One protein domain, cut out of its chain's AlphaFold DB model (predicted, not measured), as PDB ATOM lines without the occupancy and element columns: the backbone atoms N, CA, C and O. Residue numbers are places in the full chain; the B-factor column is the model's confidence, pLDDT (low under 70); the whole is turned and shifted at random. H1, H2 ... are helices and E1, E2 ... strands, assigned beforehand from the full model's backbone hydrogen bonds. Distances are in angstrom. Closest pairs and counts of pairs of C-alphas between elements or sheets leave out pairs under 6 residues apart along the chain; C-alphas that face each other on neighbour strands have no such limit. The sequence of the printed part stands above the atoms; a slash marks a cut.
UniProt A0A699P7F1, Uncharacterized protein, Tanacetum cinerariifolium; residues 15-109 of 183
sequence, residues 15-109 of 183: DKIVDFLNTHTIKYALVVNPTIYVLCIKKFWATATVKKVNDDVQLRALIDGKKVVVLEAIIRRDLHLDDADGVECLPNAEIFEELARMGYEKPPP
ATOM      1  N   ASP A  15     113.040 108.138 163.964       81.38
ATOM      2  CA  ASP A  15     112.744 107.749 162.584       81.38
ATOM      3  C   ASP A  15     112.217 108.948 161.761       81.38
ATOM      4  O   ASP A  15     112.630 109.137 160.622       81.38
ATOM      5  N   LYS A  16     111.447 109.866 162.372       80.31
ATOM      6  CA  LYS A  16     111.024 111.134 161.736       80.31
ATOM      7  C   LYS A  16     112.194 112.089 161.495       80.31
ATOM      8  O   LYS A  16     112.201 112.804 160.498       80.31
ATOM      9  N   ILE A  17     113.179 112.117 162.394       77.06
ATOM     10  CA  ILE A  17     114.399 112.923 162.236       77.06
ATOM     11  C   ILE A  17     115.262 112.351 161.108       77.06
ATOM     12  O   ILE A  17     115.753 113.104 160.271       77.06
ATOM     13  N   VAL A  18     115.418 111.027 161.048       77.50
ATOM     14  CA  VAL A  18     116.143 110.348 159.968       77.50
ATOM     15  C   VAL A  18     115.452 110.579 158.627       77.50
ATOM     16  O   VAL A  18     116.128 110.928 157.659       77.50
ATOM     17  N   ASP A  19     114.127 110.467 158.563       80.62
ATOM     18  CA  ASP A  19     113.362 110.766 157.353       80.62
ATOM     19  C   ASP A  19     113.484 112.240 156.963       80.62
ATOM     20  O   ASP A  19     113.793 112.537 155.812       80.62
ATOM     21  N   PHE A  20     113.367 113.180 157.905       78.81
ATOM     22  CA  PHE A  20     113.571 114.609 157.643       78.81
ATOM     23  C   PHE A  20     114.964 114.895 157.065       78.81
ATOM     24  O   PHE A  20     115.090 115.536 156.020       78.81
ATOM     25  N   LEU A  21     116.013 114.358 157.695       74.75
ATOM     26  CA  LEU A  21     117.390 114.494 157.223       74.75
ATOM     27  C   LEU A  21     117.586 113.858 155.848       74.75
ATOM     28  O   LEU A  21     118.334 114.404 155.043       74.75
ATOM     29  N   ASN A  22     116.917 112.738 155.567       72.75
ATOM     30  CA  ASN A  22     116.987 112.054 154.280       72.75
ATOM     31  C   ASN A  22     116.218 112.766 153.160       72.75
ATOM     32  O   ASN A  22     116.615 112.658 152.000       72.75
ATOM     33  N   THR A  23     115.132 113.458 153.504       78.88
ATOM     34  CA  THR A  23     114.232 114.124 152.551       78.88
ATOM     35  C   THR A  23     114.707 115.542 152.222       78.88
ATOM     36  O   THR A  23     114.393 116.071 151.158       78.88
ATOM     37  N   HIS A  24     115.490 116.175 153.103       71.19
ATOM     38  CA  HIS A  24     116.064 117.500 152.872       71.19
ATOM     39  C   HIS A  24     117.418 117.476 152.152       71.19
ATOM     40  O   HIS A  24     118.228 116.562 152.296       71.19
ATOM     41  N   THR A  25     117.731 118.583 151.467       61.00
ATOM     42  CA  THR A  25     119.037 118.869 150.839       61.00
ATOM     43  C   THR A  25     120.206 118.797 151.834       61.00
ATOM     44  O   THR A  25     121.360 118.635 151.440       61.00
ATOM     45  N   ILE A  26     119.910 118.845 153.139       61.69
ATOM     46  CA  ILE A  26     120.852 118.632 154.246       61.69
ATOM     47  C   ILE A  26     121.517 117.249 154.154       61.69
ATOM     48  O   ILE A  26     122.698 117.135 154.483       61.69
ATOM     49  N   LYS A  27     120.835 116.227 153.605       63.34
ATOM     50  CA  LYS A  27     121.450 114.929 153.286       63.34
ATOM     51  C   LYS A  27     122.710 115.104 152.454       63.34
ATOM     52  O   LYS A  27     123.723 114.492 152.757       63.34
ATOM     53  N   TYR A  28     122.673 115.956 151.430       57.94
ATOM     54  CA  TYR A  28     123.831 116.203 150.576       57.94
ATOM     55  C   TYR A  28     124.967 116.863 151.365       57.94
ATOM     56  O   TYR A  28     126.107 116.437 151.245       57.94
ATOM     57  N   ALA A  29     124.672 117.826 152.241       52.78
ATOM     58  CA  ALA A  29     125.683 118.459 153.092       52.78
ATOM     59  C   ALA A  29     126.331 117.485 154.102       52.78
ATOM     60  O   ALA A  29     127.517 117.610 154.403       52.78
ATOM     61  N   LEU A  30     125.573 116.500 154.606       58.91
ATOM     62  CA  LEU A  30     126.055 115.489 155.557       58.91
ATOM     63  C   LEU A  30     126.760 114.303 154.871       58.91
ATOM     64  O   LEU A  30     127.760 113.798 155.381       58.91
ATOM     65  N   VAL A  31     126.248 113.861 153.718       54.75
ATOM     66  CA  VAL A  31     126.721 112.687 152.962       54.75
ATOM     67  C   VAL A  31     127.858 113.046 152.015       54.75
ATOM     68  O   VAL A  31     128.805 112.269 151.876       54.75
ATOM     69  N   VAL A  32     127.830 114.234 151.402       54.47
ATOM     70  CA  VAL A  32     128.948 114.760 150.606       54.47
ATOM     71  C   VAL A  32     129.979 115.352 151.549       54.47
ATOM     72  O   VAL A  32     130.244 116.545 151.607       54.47
ATOM     73  N   ASN A  33     130.548 114.423 152.307       56.03
ATOM     74  CA  ASN A  33     131.858 114.436 152.903       56.03
ATOM     75  C   ASN A  33     132.259 115.830 153.413       56.03
ATOM     76  O   ASN A  33     132.975 116.554 152.710       56.03
ATOM     77  N   PRO A  34     131.890 116.198 154.655       58.31
ATOM     78  CA  PRO A  34     132.400 117.408 155.297       58.31
ATOM     79  C   PRO A  34     133.928 117.512 155.186       58.31
ATOM     80  O   PRO A  34     134.466 118.607 155.126       58.31
ATOM     81  N   THR A  35     134.638 116.387 155.052       55.59
ATOM     82  CA  THR A  35     136.078 116.326 154.770       55.59
ATOM     83  C   THR A  35     136.490 116.992 153.446       55.59
ATOM     84  O   THR A  35     137.531 117.644 153.411       55.59
ATOM     85  N   ILE A  36     135.694 116.875 152.375       63.19
ATOM     86  CA  ILE A  36     135.928 117.575 151.098       63.19
ATOM     87  C   ILE A  36     135.736 119.075 151.303       63.19
ATOM     88  O   ILE A  36     136.610 119.846 150.922       63.19
ATOM     89  N   TYR A  37     134.666 119.489 151.987       67.00
ATOM     90  CA  TYR A  37     134.461 120.897 152.336       67.00
ATOM     91  C   TYR A  37     135.605 121.442 153.194       67.00
ATOM     92  O   TYR A  37     136.175 122.475 152.867       67.00
ATOM     93  N   VAL A  38     136.019 120.721 154.236       71.38
ATOM     94  CA  VAL A  38     137.148 121.086 155.101       71.38
ATOM     95  C   VAL A  38     138.448 121.197 154.300       71.38
ATOM     96  O   VAL A  38     139.209 122.144 154.502       71.38
ATOM     97  N   LEU A  39     138.705 120.282 153.360       79.38
ATOM     98  CA  LEU A  39     139.878 120.337 152.489       79.38
ATOM     99  C   LEU A  39     139.811 121.526 151.523       79.38
ATOM    100  O   LEU A  39     140.802 122.238 151.380       79.38
ATOM    101  N   CYS A  40     138.663 121.773 150.894       77.50
ATOM    102  CA  CYS A  40     138.444 122.911 150.005       77.50
ATOM    103  C   CYS A  40     138.567 124.239 150.754       77.50
ATOM    104  O   CYS A  40     139.217 125.146 150.254       77.50
ATOM    105  N   ILE A  41     138.040 124.332 151.976       77.94
ATOM    106  CA  ILE A  41     138.193 125.489 152.864       77.94
ATOM    107  C   ILE A  41     139.671 125.677 153.228       77.94
ATOM    108  O   ILE A  41     140.193 126.785 153.148       77.94
ATOM    109  N   LYS A  42     140.390 124.603 153.577       81.94
ATOM    110  CA  LYS A  42     141.826 124.674 153.887       81.94
ATOM    111  C   LYS A  42     142.650 125.117 152.674       81.94
ATOM    112  O   LYS A  42     143.508 125.983 152.818       81.94
ATOM    113  N   LYS A  43     142.375 124.562 151.489       82.88
ATOM    114  CA  LYS A  43     143.001 124.959 150.217       82.88
ATOM    115  C   LYS A  43     142.674 126.409 149.867       82.88
ATOM    116  O   LYS A  43     143.579 127.153 149.511       82.88
ATOM    117  N   PHE A  44     141.414 126.813 150.034       85.94
ATOM    118  CA  PHE A  44     140.959 128.184 149.835       85.94
ATOM    119  C   PHE A  44     141.763 129.146 150.704       85.94
ATOM    120  O   PHE A  44     142.400 130.046 150.175       85.94
ATOM    121  N   TRP A  45     141.827 128.923 152.019       83.00
ATOM    122  CA  TRP A  45     142.572 129.804 152.923       83.00
ATOM    123  C   TRP A  45     144.091 129.757 152.726       83.00
ATOM    124  O   TRP A  45     144.766 130.725 153.063       83.00
ATOM    125  N   ALA A  46     144.643 128.672 152.175       86.31
ATOM    126  CA  ALA A  46     146.065 128.583 151.846       86.31
ATOM    127  C   ALA A  46     146.450 129.434 150.624       86.31
ATOM    128  O   ALA A  46     147.579 129.915 150.557       86.31
ATOM    129  N   THR A  47     145.531 129.621 149.671       86.62
ATOM    130  CA  THR A  47     145.775 130.364 148.421       86.62
ATOM    131  C   THR A  47     145.045 131.705 148.350       86.62
ATOM    132  O   THR A  47     145.238 132.458 147.394       86.62
ATOM    133  N   ALA A  48     144.208 132.019 149.341       88.75
ATOM    134  CA  ALA A  48     143.435 133.247 149.393       88.75
ATOM    135  C   ALA A  48     144.345 134.478 149.488       88.75
ATOM    136  O   ALA A  48     145.186 134.606 150.374       88.75
ATOM    137  N   THR A  49     144.121 135.419 148.579       88.50
ATOM    138  CA  THR A  49     144.782 136.720 148.522       88.50
ATOM    139  C   THR A  49     143.726 137.810 148.498       88.50
ATOM    140  O   THR A  49     142.710 137.691 147.812       88.50
ATOM    141  N   VAL A  50     143.959 138.880 149.247       87.25
ATOM    142  CA  VAL A  50     143.100 140.063 149.209       87.25
ATOM    143  C   VAL A  50     143.575 140.948 148.067       87.25
ATOM    144  O   VAL A  50     144.766 141.243 147.965       87.25
ATOM    145  N   LYS A  51     142.658 141.368 147.200       89.25
ATOM    146  CA  LYS A  51     142.929 142.344 146.144       89.25
ATOM    147  C   LYS A  51     141.879 143.438 146.187       89.25
ATOM    148  O   LYS A  51     140.690 143.138 146.224       89.25
ATOM    149  N   LYS A  52     142.328 144.689 146.133       89.44
ATOM    150  CA  LYS A  52     141.459 145.843 145.922       89.44
ATOM    151  C   LYS A  52     141.318 146.057 144.415       89.44
ATOM    152  O   LYS A  52     142.328 146.188 143.724       89.44
ATOM    153  N   VAL A  53     140.095 146.007 143.899       87.88
ATOM    154  CA  VAL A  53     139.788 146.180 142.473       87.88
ATOM    155  C   VAL A  53     138.636 147.167 142.373       87.88
ATOM    156  O   VAL A  53     137.560 146.855 142.864       87.88
ATOM    157  N   ASN A  54     138.853 148.317 141.729       86.94
ATOM    158  CA  ASN A  54     137.835 149.366 141.559       86.94
ATOM    159  C   ASN A  54     137.168 149.763 142.888       86.94
ATOM    160  O   ASN A  54     135.953 149.770 143.002       86.94
ATOM    161  N   ASP A  55     137.991 149.999 143.909       84.56
ATOM    162  CA  ASP A  55     137.588 150.284 145.290       84.56
ATOM    163  C   ASP A  55     136.909 149.168 146.093       84.56
ATOM    164  O   ASP A  55     136.931 149.229 147.322       84.56
ATOM    165  N   ASP A  56     136.506 148.076 145.448       79.62
ATOM    166  CA  ASP A  56     135.980 146.893 146.123       79.62
ATOM    167  C   ASP A  56     137.083 145.943 146.605       79.62
ATOM    168  O   ASP A  56     138.022 145.583 145.878       79.62
ATOM    169  N   VAL A  57     136.943 145.465 147.843       84.62
ATOM    170  CA  VAL A  57     137.826 144.452 148.428       84.62
ATOM    171  C   VAL A  57     137.346 143.057 148.029       84.62
ATOM    172  O   VAL A  57     136.234 142.630 148.342       84.62
ATOM    173  N   GLN A  58     138.211 142.311 147.345       90.06
ATOM    174  CA  GLN A  58     137.924 140.962 146.864       90.06
ATOM    175  C   GLN A  58     138.905 139.952 147.449       90.06
ATOM    176  O   GLN A  58     140.124 140.119 147.364       90.06
ATOM    177  N   LEU A  59     138.378 138.848 147.972       90.88
ATOM    178  CA  LEU A  59     139.156 137.686 148.370       90.88
ATOM    179  C   LEU A  59     139.229 136.714 147.190       90.88
ATOM    180  O   LEU A  59     138.217 136.214 146.704       90.88
ATOM    181  N   ARG A  60     140.437 136.469 146.692       91.44
ATOM    182  CA  ARG A  60     140.681 135.656 145.499       91.44
ATOM    183  C   ARG A  60     141.525 134.451 145.862       91.44
ATOM    184  O   ARG A  60     142.615 134.622 146.395       91.44
ATOM    185  N   ALA A  61     141.055 133.260 145.524       91.62
ATOM    186  CA  ALA A  61     141.755 132.008 145.787       91.62
ATOM    187  C   ALA A  61     141.801 131.131 144.532       91.62
ATOM    188  O   ALA A  61     140.987 131.281 143.617       91.62
ATOM    189  N   LEU A  62     142.747 130.195 144.510       92.44
ATOM    190  CA  LEU A  62     142.793 129.111 143.535       92.44
ATOM    191  C   LEU A  62     142.556 127.788 144.260       92.44
ATOM    192  O   LEU A  62     143.333 127.409 145.137       92.44
ATOM    193  N   ILE A  63     141.491 127.090 143.880       87.56
ATOM    194  CA  ILE A  63     141.180 125.744 144.360       87.56
ATOM    195  C   ILE A  63     141.210 124.821 143.148       87.56
ATOM    196  O   ILE A  63     140.404 124.983 142.238       87.56
ATOM    197  N   ASP A  64     142.153 123.879 143.116       86.75
ATOM    198  CA  ASP A  64     142.267 122.870 142.051       86.75
ATOM    199  C   ASP A  64     142.267 123.484 140.632       86.75
ATOM    200  O   ASP A  64     141.580 123.027 139.722       86.75
ATOM    201  N   GLY A  65     142.999 124.593 140.461       86.69
ATOM    202  CA  GLY A  65     143.090 125.340 139.198       86.69
ATOM    203  C   GLY A  65     141.892 126.247 138.896       86.69
ATOM    204  O   GLY A  65     141.958 127.066 137.981       86.69
ATOM    205  N   LYS A  66     140.816 126.173 139.686       90.25
ATOM    206  CA  LYS A  66     139.644 127.041 139.553       90.25
ATOM    207  C   LYS A  66     139.819 128.304 140.386       90.25
ATOM    208  O   LYS A  66     140.100 128.254 141.584       90.25
ATOM    209  N   LYS A  67     139.628 129.452 139.741       92.25
ATOM    210  CA  LYS A  67     139.643 130.761 140.395       92.25
ATOM    211  C   LYS A  67     138.317 130.986 141.117       92.25
ATOM    212  O   LYS A  67     137.266 130.997 140.486       92.25
ATOM    213  N   VAL A  68     138.390 131.226 142.419       89.38
ATOM    214  CA  VAL A  68     137.255 131.611 143.261       89.38
ATOM    215  C   VAL A  68     137.430 133.071 143.657       89.38
ATOM    216  O   VAL A  68     138.520 133.478 144.070       89.38
ATOM    217  N   VAL A  69     136.372 133.867 143.507       91.31
ATOM    218  CA  VAL A  69     136.336 135.271 143.928       91.31
ATOM    219  C   VAL A  69     135.173 135.437 144.890       91.31
ATOM    220  O   VAL A  69     134.037 135.144 144.534       91.31
ATOM    221  N   VAL A  70     135.472 135.897 146.099       88.81
ATOM    222  CA  VAL A  70     134.486 136.229 147.124       88.81
ATOM    223  C   VAL A  70     134.568 137.730 147.369       88.81
ATOM    224  O   VAL A  70     135.647 138.262 147.635       88.81
ATOM    225  N   LEU A  71     133.438 138.416 147.228       87.19
ATOM    226  CA  LEU A  71     133.332 139.847 147.482       87.19
ATOM    227  C   LEU A  71     133.008 140.090 148.956       87.19
ATOM    228  O   LEU A  71     132.241 139.336 149.553       87.19
ATOM    229  N   GLU A  72     133.554 141.160 149.528       80.12
ATOM    230  CA  GLU A  72     133.277 141.547 150.912       80.12
ATOM    231  C   GLU A  72     131.776 141.694 151.198       80.12
ATOM    232  O   GLU A  72     131.291 141.117 152.165       80.12
ATOM    233  N   ALA A  73     131.025 142.370 150.326       79.88
ATOM    234  CA  ALA A  73     129.581 142.565 150.494       79.88
ATOM    235  C   ALA A  73     128.789 141.246 150.564       79.88
ATOM    236  O   ALA A  73     127.753 141.181 151.214       79.88
ATOM    237  N   ILE A  74     129.274 140.179 149.918       82.31
ATOM    238  CA  ILE A  74     128.643 138.853 150.005       82.31
ATOM    239  C   ILE A  74     128.917 138.232 151.370       82.31
ATOM    240  O   ILE A  74     128.000 137.730 152.003       82.31
ATOM    241  N   ILE A  75     130.157 138.327 151.860       78.62
ATOM    242  CA  ILE A  75     130.509 137.847 153.203       78.62
ATOM    243  C   ILE A  75     129.675 138.582 154.248       78.62
ATOM    244  O   ILE A  75     129.165 137.951 155.164       78.62
ATOM    245  N   ARG A  76     129.530 139.902 154.118       77.12
ATOM    246  CA  ARG A  76     128.762 140.686 155.079       77.12
ATOM    247  C   ARG A  76     127.268 140.396 155.018       77.12
ATOM    248  O   ARG A  76     126.675 140.213 156.072       77.12
ATOM    249  N   ARG A  77     126.685 140.250 153.829       79.44
ATOM    250  CA  ARG A  77     125.280 139.856 153.677       79.44
ATOM    251  C   ARG A  77     125.008 138.462 154.239       79.44
ATOM    252  O   ARG A  77     124.103 138.301 155.044       79.44
ATOM    253  N   ASP A  78     125.805 137.472 153.845       74.12
ATOM    254  CA  ASP A  78     125.569 136.067 154.198       74.12
ATOM    255  C   ASP A  78     125.871 135.782 155.676       74.12
ATOM    256  O   ASP A  78     125.279 134.886 156.275       74.12
ATOM    257  N   LEU A  79     126.798 136.538 156.273       71.56
ATOM    258  CA  LEU A  79     127.103 136.470 157.703       71.56
ATOM    259  C   LEU A  79     126.349 137.523 158.529       71.56
ATOM    260  O   LEU A  79     126.614 137.616 159.725       71.56
ATOM    261  N   HIS A  80     125.458 138.312 157.916       69.06
ATOM    262  CA  HIS A  80     124.745 139.422 158.561       69.06
ATOM    263  C   HIS A  80     125.675 140.387 159.336       69.06
ATOM    264  O   HIS A  80     125.358 140.854 160.421       69.06
ATOM    265  N   LEU A  81     126.857 140.692 158.784       62.53
ATOM    266  CA  LEU A  81     127.800 141.675 159.345       62.53
ATOM    267  C   LEU A  81     127.453 143.122 158.970       62.53
ATOM    268  O   LEU A  81     128.101 144.035 159.473       62.53
ATOM    269  N   ASP A  82     126.520 143.317 158.033       58.72
ATOM    270  CA  ASP A  82     126.045 144.640 157.602       58.72
ATOM    271  C   ASP A  82     124.985 145.233 158.542       58.72
ATOM    272  O   ASP A  82     124.598 146.386 158.345       58.72
ATOM    273  N   ASP A  83     124.529 144.494 159.561       53.34
ATOM    274  CA  ASP A  83     123.755 145.121 160.626       53.34
ATOM    275  C   ASP A  83     124.648 146.179 161.272       53.34
ATOM    276  O   ASP A  83     125.749 145.898 161.747       53.34
ATOM    277  N   ALA A  84     124.179 147.425 161.280       48.56
ATOM    278  CA  ALA A  84     124.774 148.486 162.086       48.56
ATOM    279  C   ALA A  84     124.769 148.124 163.591       48.56
ATOM    280  O   ALA A  84     125.521 148.718 164.360       48.56
ATOM    281  N   ASP A  85     124.006 147.087 163.952       50.47
ATOM    282  CA  ASP A  85     123.933 146.419 165.256       50.47
ATOM    283  C   ASP A  85     124.891 145.201 165.365       50.47
ATOM    284  O   ASP A  85     124.901 144.447 166.341       50.47
ATOM    285  N   GLY A  86     125.715 144.980 164.335       46.72
ATOM    286  CA  GLY A  86     126.608 143.844 164.122       46.72
ATOM    287  C   GLY A  86     127.797 143.843 165.074       46.72
ATOM    288  O   GLY A  86     128.913 144.233 164.723       46.72
ATOM    289  N   VAL A  87     127.535 143.309 166.266       42.25
ATOM    290  CA  VAL A  87     128.343 143.375 167.485       42.25
ATOM    291  C   VAL A  87     128.278 144.768 168.109       42.25
ATOM    292  O   VAL A  87     129.284 145.475 168.196       42.25
ATOM    293  N   GLU A  88     127.122 145.104 168.690       44.97
ATOM    294  CA  GLU A  88     127.176 145.691 170.029       44.97
ATOM    295  C   GLU A  88     128.194 144.840 170.795       44.97
ATOM    296  O   GLU A  88     128.018 143.630 170.974       44.97
ATOM    297  N   CYS A  89     129.358 145.405 171.119       49.25
ATOM    298  CA  CYS A  89     130.168 144.816 172.167       49.25
ATOM    299  C   CYS A  89     129.189 144.644 173.320       49.25
ATOM    300  O   CYS A  89     128.775 145.680 173.837       49.25
ATOM    301  N   LEU A  90     128.790 143.401 173.642       49.47
ATOM    302  CA  LEU A  90     127.985 143.114 174.827       49.47
ATOM    303  C   LEU A  90     128.587 143.989 175.922       49.47
ATOM    304  O   LEU A  90     129.786 143.819 176.210       49.47
ATOM    305  N   PRO A  91     127.870 145.024 176.397       55.81
ATOM    306  CA  PRO A  91     128.454 145.962 177.326       55.81
ATOM    307  C   PRO A  91     128.989 145.125 178.477       55.81
ATOM    308  O   PRO A  91     128.341 144.170 178.890       55.81
ATOM    309  N   ASN A  92     130.206 145.418 178.947       57.31
ATOM    310  CA  ASN A  92     130.900 144.539 179.896       57.31
ATOM    311  C   ASN A  92     129.994 144.098 181.067       57.31
ATOM    312  O   ASN A  92     130.126 142.977 181.545       57.31
ATOM    313  N   ALA A  93     129.053 144.960 181.472       62.16
ATOM    314  CA  ALA A  93     127.988 144.670 182.427       62.16
ATOM    315  C   ALA A  93     127.166 143.406 182.096       62.16
ATOM    316  O   ALA A  93     127.055 142.531 182.946       62.16
ATOM    317  N   GLU A  94     126.668 143.263 180.871       67.44
ATOM    318  CA  GLU A  94     125.836 142.136 180.426       67.44
ATOM    319  C   GLU A  94     126.634 140.821 180.402       67.44
ATOM    320  O   GLU A  94     126.138 139.755 180.763       67.44
ATOM    321  N   ILE A  95     127.932 140.901 180.078       65.62
ATOM    322  CA  ILE A  95     128.835 139.746 180.154       65.62
ATOM    323  C   ILE A  95     129.068 139.324 181.612       65.62
ATOM    324  O   ILE A  95     129.128 138.129 181.910       65.62
ATOM    325  N   PHE A  96     129.211 140.283 182.530       74.56
ATOM    326  CA  PHE A  96     129.375 139.987 183.952       74.56
ATOM    327  C   PHE A  96     128.097 139.436 184.585       74.56
ATOM    328  O   PHE A  96     128.194 138.525 185.405       74.56
ATOM    329  N   GLU A  97     126.920 139.919 184.183       74.38
ATOM    330  CA  GLU A  97     125.634 139.370 184.628       74.38
ATOM    331  C   GLU A  97     125.460 137.910 184.200       74.38
ATOM    332  O   GLU A  97     125.103 137.064 185.022       74.38
ATOM    333  N   GLU A  98     125.793 137.569 182.953       73.19
ATOM    334  CA  GLU A  98     125.741 136.181 182.485       73.19
ATOM    335  C   GLU A  98     126.764 135.279 183.187       73.19
ATOM    336  O   GLU A  98     126.454 134.141 183.544       73.19
ATOM    337  N   LEU A  99     127.974 135.780 183.453       71.00
ATOM    338  CA  LEU A  99     128.973 135.043 184.232       71.00
ATOM    339  C   LEU A  99     128.501 134.790 185.669       71.00
ATOM    340  O   LEU A  99     128.647 133.673 186.170       71.00
ATOM    341  N   ALA A 100     127.887 135.787 186.307       74.12
ATOM    342  CA  ALA A 100     127.289 135.638 187.627       74.12
ATOM    343  C   ALA A 100     126.135 134.620 187.604       74.12
ATOM    344  O   ALA A 100     126.066 133.757 188.479       74.12
ATOM    345  N   ARG A 101     125.291 134.637 186.562       75.50
ATOM    346  CA  ARG A 101     124.209 133.656 186.359       75.50
ATOM    347  C   ARG A 101     124.725 132.226 186.175       75.50
ATOM    348  O   ARG A 101     124.065 131.278 186.587       75.50
ATOM    349  N   MET A 102     125.916 132.066 185.598       67.00
ATOM    350  CA  MET A 102     126.616 130.781 185.490       67.00
ATOM    351  C   MET A 102     127.377 130.376 186.771       67.00
ATOM    352  O   MET A 102     128.008 129.320 186.785       67.00
ATOM    353  N   GLY A 103     127.321 131.175 187.844       76.81
ATOM    354  CA  GLY A 103     127.935 130.874 189.144       76.81
ATOM    355  C   GLY A 103     129.354 131.422 189.342       76.81
ATOM    356  O   GLY A 103     130.024 131.054 190.305       76.81
ATOM    357  N   TYR A 104     129.837 132.304 188.460       67.25
ATOM    358  CA  TYR A 104     131.135 132.966 188.609       67.25
ATOM    359  C   TYR A 104     130.983 134.300 189.361       67.25
ATOM    360  O   TYR A 104     130.975 135.371 188.762       67.25
ATOM    361  N   GLU A 105     130.886 134.245 190.693       62.41
ATOM    362  CA  GLU A 105     130.647 135.423 191.556       62.41
ATOM    363  C   GLU A 105     131.815 136.429 191.630       62.41
ATOM    364  O   GLU A 105     131.629 137.568 192.054       62.41
ATOM    365  N   LYS A 106     133.031 136.042 191.218       68.69
ATOM    366  CA  LYS A 106     134.199 136.938 191.152       68.69
ATOM    367  C   LYS A 106     134.783 136.933 189.743       68.69
ATOM    368  O   LYS A 106     135.496 135.982 189.403       68.69
ATOM    369  N   PRO A 107     134.537 137.968 188.918       56.34
ATOM    370  CA  PRO A 107     135.197 138.050 187.631       56.34
ATOM    371  C   PRO A 107     136.719 138.140 187.844       56.34
ATOM    372  O   PRO A 107     137.179 138.904 188.698       56.34
ATOM    373  N   PRO A 108     137.527 137.362 187.103       56.84
ATOM    374  CA  PRO A 108     138.977 137.478 187.150       56.84
ATOM    375  C   PRO A 108     139.399 138.931 186.874       56.84
ATOM    376  O   PRO A 108     138.897 139.521 185.916       56.84
ATOM    377  N   PRO A 109     140.372 139.505 187.610       54.47
ATOM    378  CA  PRO A 109     140.853 140.875 187.381       54.47
ATOM    379  C   PRO A 109     141.462 141.092 185.981       54.47
ATOM    380  O   PRO A 109     141.729 142.224 185.584       54.47
TER     381      PRO A 109
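AT A GLANCE: This is residues 15 to 109 of the 183 residues of an uncharacterized protein of Tanacetum cinerariifolium (UniProt A0A699P7F1). A small, strongly twisted sheet, E1 to E3, has the helix H3 on it; H2 and H1 continue from the start of H3 as an arm, and from H4 a long link leads away to a distant helix, H5. The whole is open, with few contacts between its parts. The printed part has 95 residues, with five named helices and three named strands in the order H1 H2 H3 E1 E2 E3 H4 H5; the sheet order is E1, E2, E3, antiparallel, and the class is mixed. It is extended, with a radius of gyration of the C-alphas of 20.6 A, and flat, spanning 54 by 51 by 24 A.

IN THESE COORDINATES: E1 is residues 49 to 53, E2 56 to 63, 21.9 A long, and E3 66 to 71, 16.3 A. H3, residues 34 to 47, is 19.9 A long. H2 is residues 26 to 31, and H1, residues 15 to 23, begins at C-alpha 15 (112.744, 107.749, 162.584). H4 is residues 72 to 78; H5, residues 92 to 101, 14.3 A long, ends at C-alpha 101 (124.209, 133.656, 186.359).

HOW THE PARTS SIT: E1, E2 and E3 form a meander, each strand the antiparallel neighbour of the one before, in two hairpins. N 51 and O 58 are 2.8 A apart, N 61 and O 68 2.9 A, both within hydrogen-bond range. H3 is on the sheet at a height of 8.0 A, over none of the strands, but only just: 2 of its C-alphas fall on E2. The closest C-alphas of H3 and E2 are Thr 47 and Ala 61, 5.1 A. H4 only grazes the sheet, with residues 72 to 75. H2 and H3 meet only through their link. H1 and H2 are close but not clearly touching, about perpendicular at 90 degrees; their closest C-alphas are Leu 21 and Lys 27, 5.7 A. H5 is apart from H4 and from the strands. Every O i to N i+4 pair is within hydrogen-bond range in H1, H2, H3, H4 and H5.

THE WHOLE: The C-alphas farthest apart, Gly 65 and Glu 105, are 54.8 A apart. The printed part has no cut. The link from H4 to H5, 13 residues, is long, and residues 87 to 94, of which 92 to 94 belong to H5, stand free. The mean pLDDT of the printed part is 73.0; residues 25 to 37, 80 to 95, 102 and 104 to 109 are under 70.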